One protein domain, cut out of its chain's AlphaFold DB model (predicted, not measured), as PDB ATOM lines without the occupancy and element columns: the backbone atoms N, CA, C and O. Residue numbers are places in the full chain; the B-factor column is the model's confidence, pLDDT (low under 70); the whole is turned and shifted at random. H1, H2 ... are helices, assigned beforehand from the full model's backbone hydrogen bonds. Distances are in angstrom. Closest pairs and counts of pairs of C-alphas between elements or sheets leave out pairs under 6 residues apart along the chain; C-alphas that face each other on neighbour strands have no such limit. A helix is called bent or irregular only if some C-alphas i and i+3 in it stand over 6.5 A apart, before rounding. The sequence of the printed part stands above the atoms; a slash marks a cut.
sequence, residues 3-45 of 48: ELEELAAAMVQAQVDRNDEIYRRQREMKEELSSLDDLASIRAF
ATOM      1  N   GLU A   3     -39.668 -41.952  -2.167       90.06
ATOM      2  CA  GLU A   3     -38.337 -42.552  -2.348       90.06
ATOM      3  C   GLU A   3     -38.134 -43.168  -3.748       90.06
ATOM      4  O   GLU A   3     -37.032 -43.149  -4.291       90.06
ATOM      5  N   LEU A   4     -39.200 -43.694  -4.370       93.50
ATOM      6  CA  LEU A   4     -39.130 -44.250  -5.729       93.50
ATOM      7  C   LEU A   4     -39.040 -43.154  -6.797       93.50
ATOM      8  O   LEU A   4     -38.394 -43.350  -7.825       93.50
ATOM      9  N   GLU A   5     -39.689 -42.016  -6.563       93.44
ATOM     10  CA  GLU A   5     -39.638 -40.858  -7.460       93.44
ATOM     11  C   GLU A   5     -38.259 -40.192  -7.404       93.44
ATOM     12  O   GLU A   5     -37.698 -39.856  -8.445       93.44
ATOM     13  N   GLU A   6     -37.674 -40.088  -6.209       94.06
ATOM     14  CA  GLU A   6     -36.313 -39.584  -6.015       94.06
ATOM     15  C   GLU A   6     -35.268 -40.490  -6.681       94.06
ATOM     16  O   GLU A   6     -34.399 -40.005  -7.409       94.06
ATOM     17  N   LEU A   7     -35.392 -41.814  -6.525       95.75
ATOM     18  CA  LEU A   7     -34.522 -42.767  -7.216       95.75
ATOM     19  C   LEU A   7     -34.655 -42.654  -8.741       95.75
ATOM     20  O   LEU A   7     -33.646 -42.638  -9.446       95.75
ATOM     21  N   ALA A   8     -35.880 -42.552  -9.262       96.06
ATOM     22  CA  ALA A   8     -36.106 -42.389 -10.694       96.06
ATOM     23  C   ALA A   8     -35.469 -41.092 -11.223       96.06
ATOM     24  O   ALA A   8     -34.803 -41.121 -12.258       96.06
ATOM     25  N   ALA A   9     -35.601 -39.979 -10.496       96.56
ATOM     26  CA  ALA A   9     -34.959 -38.714 -10.847       96.56
ATOM     27  C   ALA A   9     -33.425 -38.825 -10.839       96.56
ATOM     28  O   ALA A   9     -32.774 -38.393 -11.791       96.56
ATOM     29  N   ALA A  10     -32.845 -39.469  -9.821       97.12
ATOM     30  CA  ALA A  10     -31.402 -39.697  -9.737       97.12
ATOM     31  C   ALA A  10     -30.883 -40.577 -10.887       97.12
ATOM     32  O   ALA A  10     -29.831 -40.298 -11.461       97.12
ATOM     33  N   MET A  11     -31.630 -41.616 -11.270       97.38
ATOM     34  CA  MET A  11     -31.279 -42.473 -12.405       97.38
ATOM     35  C   MET A  11     -31.352 -41.727 -13.738       97.38
ATOM     36  O   MET A  11     -30.467 -41.901 -14.574       97.38
ATOM     37  N   VAL A  12     -32.374 -40.888 -13.940       97.69
ATOM     38  CA  VAL A  12     -32.480 -40.039 -15.137       97.69
ATOM     39  C   VAL A  12     -31.309 -39.065 -15.198       97.69
ATOM     40  O   VAL A  12     -30.673 -38.962 -16.244       97.69
ATOM     41  N   GLN A  13     -30.962 -38.415 -14.085       97.62
ATOM     42  CA  GLN A  13     -29.820 -37.506 -14.045       97.62
ATOM     43  C   GLN A  13     -28.510 -38.233 -14.378       97.62
ATOM     44  O   GLN A  13     -27.771 -37.788 -15.248       97.62
ATOM     45  N   ALA A  14     -28.269 -39.403 -13.779       97.69
ATOM     46  CA  ALA A  14     -27.078 -40.200 -14.065       97.69
ATOM     47  C   ALA A  14     -26.994 -40.640 -15.541       97.69
ATOM     48  O   ALA A  14     -25.902 -40.700 -16.111       97.69
ATOM     49  N   GLN A  15     -28.133 -40.938 -16.179       97.94
ATOM     50  CA  GLN A  15     -28.178 -41.239 -17.613       97.94
ATOM     51  C   GLN A  15     -27.846 -40.013 -18.463       97.94
ATOM     52  O   GLN A  15     -27.069 -40.135 -19.410       97.94
ATOM     53  N   VAL A  16     -28.416 -38.851 -18.136       97.81
ATOM     54  CA  VAL A  16     -28.142 -37.592 -18.842       97.81
ATOM     55  C   VAL A  16     -26.664 -37.231 -18.721       97.81
ATOM     56  O   VAL A  16     -26.008 -37.073 -19.746       97.81
ATOM     57  N   ASP A  17     -26.107 -37.237 -17.510       98.31
ATOM     58  CA  ASP A  17     -24.700 -36.905 -17.267       98.31
ATOM     59  C   ASP A  17     -23.757 -37.826 -18.056       98.31
ATOM     60  O   ASP A  17     -22.782 -37.381 -18.672       98.31
ATOM     61  N   ARG A  18     -24.066 -39.130 -18.086       97.88
ATOM     62  CA  ARG A  18     -23.277 -40.104 -18.842       97.88
ATOM     63  C   ARG A  18     -23.383 -39.882 -20.348       97.88
ATOM     64  O   ARG A  18     -22.378 -39.986 -21.052       97.88
ATOM     65  N   ASN A  19     -24.582 -39.597 -20.846       98.19
ATOM     66  CA  ASN A  19     -24.800 -39.329 -22.262       98.19
ATOM     67  C   ASN A  19     -24.096 -38.043 -22.698       98.19
ATOM     68  O   ASN A  19     -23.463 -38.038 -23.752       98.19
ATOM     69  N   ASP A  20     -24.123 -37.002 -21.870       98.44
ATOM     70  CA  ASP A  20     -23.436 -35.739 -22.131       98.44
ATOM     71  C   ASP A  20     -21.916 -35.920 -22.189       98.44
ATOM     72  O   ASP A  20     -21.242 -35.330 -23.036       98.44
ATOM     73  N   GLU A  21     -21.346 -36.770 -21.330       98.12
ATOM     74  CA  GLU A  21     -19.926 -37.126 -21.401       98.12
ATOM     75  C   GLU A  21     -19.583 -37.847 -22.714       98.12
ATOM     76  O   GLU A  21     -18.597 -37.503 -23.370       98.12
ATOM     77  N   ILE A  22     -20.404 -38.820 -23.125       97.94
ATOM     78  CA  ILE A  22     -20.218 -39.542 -24.391       97.94
ATOM     79  C   ILE A  22     -20.281 -38.565 -25.565       97.94
ATOM     80  O   ILE A  22     -19.396 -38.578 -26.423       97.94
ATOM     81  N   TYR A  23     -21.289 -37.692 -25.584       97.81
ATOM     82  CA  TYR A  23     -21.471 -36.713 -26.650       97.81
ATOM     83  C   TYR A  23     -20.286 -35.755 -26.749       97.81
ATOM     84  O   TYR A  23     -19.814 -35.457 -27.847       97.81
ATOM     85  N   ARG A  24     -19.766 -35.308 -25.604       97.81
ATOM     86  CA  ARG A  24     -18.600 -34.428 -25.536       97.81
ATOM     87  C   ARG A  24     -17.351 -35.094 -26.096       97.81
ATOM     88  O   ARG A  24     -16.725 -34.526 -26.980       97.81
ATOM     89  N   ARG A  25     -17.044 -36.326 -25.677       96.25
ATOM     90  CA  ARG A  25     -15.885 -37.068 -26.206       96.25
ATOM     91  C   ARG A  25     -15.998 -37.320 -27.706       96.25
ATOM     92  O   ARG A  25     -15.018 -37.196 -28.432       96.25
ATOM     93  N   GLN A  26     -17.194 -37.655 -28.190       96.56
ATOM     94  CA  GLN A  26     -17.429 -37.808 -29.627       96.56
ATOM     95  C   GLN A  26     -17.223 -36.494 -30.377       96.56
ATOM     96  O   GLN A  26     -16.687 -36.490 -31.485       96.56
ATOM     97  N   ARG A  27     -17.643 -35.375 -29.783       97.56
ATOM     98  CA  ARG A  27     -17.456 -34.054 -30.369       97.56
ATOM     99  C   ARG A  27     -15.982 -33.667 -30.435       97.56
ATOM    100  O   ARG A  27     -15.548 -33.237 -31.496       97.56
ATOM    101  N   GLU A  28     -15.238 -33.879 -29.356       96.62
ATOM    102  CA  GLU A  28     -13.792 -33.646 -29.288       96.62
ATOM    103  C   GLU A  28     -13.055 -34.475 -30.349       96.62
ATOM    104  O   GLU A  28     -12.318 -33.920 -31.157       96.62
ATOM    105  N   MET A  29     -13.349 -35.777 -30.439       95.06
ATOM    106  CA  MET A  29     -12.782 -36.662 -31.465       95.06
ATOM    107  C   MET A  29     -13.108 -36.179 -32.884       95.06
ATOM    108  O   MET A  29     -12.263 -36.202 -33.775       95.06
ATOM    109  N   LYS A  30     -14.341 -35.715 -33.120       95.88
ATOM    110  CA  LYS A  30     -14.734 -35.163 -34.421       95.88
ATOM    111  C   LYS A  30     -13.952 -33.893 -34.757       95.88
ATOM    112  O   LYS A  30     -13.583 -33.708 -35.913       95.88
ATOM    113  N   GLU A  31     -13.747 -33.018 -33.780       96.50
ATOM    114  CA  GLU A  31     -12.991 -31.779 -33.956       96.50
ATOM    115  C   GLU A  31     -11.515 -32.073 -34.234       96.50
ATOM    116  O   GLU A  31     -10.965 -31.538 -35.196       96.50
ATOM    117  N   GLU A  32     -10.920 -33.006 -33.494       94.38
ATOM    118  CA  GLU A  32      -9.555 -33.481 -33.716       94.38
ATOM    119  C   GLU A  32      -9.388 -34.053 -35.130       94.38
ATOM    120  O   GLU A  32      -8.539 -33.584 -35.885       94.38
ATOM    121  N   LEU A  33     -10.280 -34.955 -35.554       94.69
ATOM    122  CA  LEU A  33     -10.284 -35.488 -36.920       94.69
ATOM    123  C   LEU A  33     -10.456 -34.398 -37.985       94.69
ATOM    124  O   LEU A  33      -9.843 -34.476 -39.045       94.69
ATOM    125  N   SER A  34     -11.287 -33.385 -37.720       95.69
ATOM    126  CA  SER A  34     -11.514 -32.283 -38.663       95.69
ATOM    127  C   SER A  34     -10.322 -31.337 -38.808       95.69
ATOM    128  O   SER A  34     -10.281 -30.585 -39.774       95.69
ATOM    129  N   SER A  35      -9.373 -31.379 -37.870       94.69
ATOM    130  CA  SER A  35      -8.139 -30.588 -37.912       94.69
ATOM    131  C   SER A  35      -6.992 -31.267 -38.673       94.69
ATOM    132  O   SER A  35      -5.918 -30.688 -38.820       94.69
ATOM    133  N   LEU A  36      -7.192 -32.505 -39.144       96.38
ATOM    134  CA  LEU A  36      -6.173 -33.253 -39.879       96.38
ATOM    135  C   LEU A  36      -6.193 -32.861 -41.362       96.38
ATOM    136  O   LEU A  36      -6.976 -33.391 -42.150       96.38
ATOM    137  N   ASP A  37      -5.297 -31.952 -41.740       94.75
ATOM    138  CA  ASP A  37      -5.289 -31.339 -43.076       94.75
ATOM    139  C   ASP A  37      -4.403 -32.053 -44.111       94.75
ATOM    140  O   ASP A  37      -4.490 -31.774 -45.309       94.75
ATOM    141  N   ASP A  38      -3.540 -32.982 -43.688       96.31
ATOM    142  CA  ASP A  38      -2.594 -33.652 -44.581       96.31
ATOM    143  C   ASP A  38      -2.534 -35.176 -44.394       96.31
ATOM    144  O   ASP A  38      -2.838 -35.740 -43.340       96.31
ATOM    145  N   LEU A  39      -2.112 -35.863 -45.460       95.62
ATOM    146  CA  LEU A  39      -2.087 -37.324 -45.519       95.62
ATOM    147  C   LEU A  39      -1.127 -37.954 -44.497       95.62
ATOM    148  O   LEU A  39      -1.363 -39.090 -44.083       95.62
ATOM    149  N   ALA A  40      -0.046 -37.269 -44.111       95.94
ATOM    150  CA  ALA A  40       0.878 -37.789 -43.110       95.94
ATOM    151  C   ALA A  40       0.248 -37.712 -41.712       95.94
ATOM    152  O   ALA A  40       0.253 -38.719 -41.006       95.94
ATOM    153  N   SER A  41      -0.374 -36.581 -41.369       94.44
ATOM    154  CA  SER A  41      -1.118 -36.381 -40.118       94.44
ATOM    155  C   SER A  41      -2.278 -37.370 -39.973       94.44
ATOM    156  O   SER A  41      -2.416 -38.003 -38.930       94.44
ATOM    157  N   ILE A  42      -3.047 -37.607 -41.042       93.62
ATOM    158  CA  ILE A  42      -4.122 -38.616 -41.057       93.62
ATOM    159  C   ILE A  42      -3.582 -40.027 -40.790       93.62
ATOM    160  O   ILE A  42      -4.194 -40.795 -40.057       93.62
ATOM    161  N   ARG A  43      -2.438 -40.394 -41.381       94.56
ATOM    162  CA  ARG A  43      -1.833 -41.727 -41.192       94.56
ATOM    163  C   ARG A  43      -1.186 -41.911 -39.823       94.56
ATOM    164  O   ARG A  43      -1.047 -43.048 -39.386       94.56
ATOM    165  N   ALA A  44      -0.740 -40.822 -39.206       94.88
ATOM    166  CA  ALA A  44      -0.140 -40.822 -37.878       94.88
ATOM    167  C   ALA A  44      -1.184 -40.749 -36.753       94.88
ATOM    168  O   ALA A  44      -0.831 -40.960 -35.594       94.88
ATOM    169  N   PHE A  45      -2.443 -40.442 -37.081       92.94
ATOM    170  CA  PHE A  45      -3.528 -40.380 -36.114       92.94
ATOM    171  C   PHE A  45      -3.855 -41.774 -35.569       92.94
ATOM    172  O   PHE A  45      -4.164 -42.690 -36.333       92.94
TER     173      PHE A  45
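What this domain is: This is residues 3 to 45 of the 48 residues of the protein "Prophage tail protein" of Shigella flexneri 2a (UniProt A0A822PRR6). One long, nearly straight helix, H1, makes most of the length of this model, and beyond its last residue, Ser 34, a tight link hooks round into a very short helix, H2, which turns partly back toward H1. Residues 3 to 31, which belong to H1, stand free and stick out as a long arm from the small hooked end. The printed part has 43 residues with two named helices, H1 then H2, and no named strand; the class is all helix. The whole is extended, with a radius of gyration of the C-alphas of 17.9 A, and it is a rod spanning 57 by 12 by 5 A.

Where its parts are: H1 takes residues 3 to 34 and measures 46.3 A from first to last C-alpha. It begins with C-alpha 3 at (-38.337, -42.552, -2.348) and ends with C-alpha 34 at (-11.514, -32.283, -38.663). H2 takes residues 39 to 44, 8.6 A from first to last C-alpha, and ends with C-alpha 44 at (-0.140, -40.822, -37.878).

How they stand to each other: H1 is the longest helix, with 32 residues, and it is not bent. Its N-to-C direction is (0.66, 0.20, -0.73), while that of H2 is (0.08, -0.52, 0.85). A tight link of 4 residues, Ser 35 to Asp 38, joins H1 to H2. H1 and H2 are only just apart, their closest C-alphas being 8.1 A from each other. In H1 and H2 every O i to N i+4 pair is within hydrogen-bond range.

The domain as a whole: The two C-alphas farthest apart are those of Glu 3 and Ala 40, at 56.8 A. The C-alphas of Glu 3 and Phe 45, the first and last printed residues, are 48.5 A apart. The printed part has no cut and no long link. Its mean pLDDT is 96.1, and no printed residue is under 70.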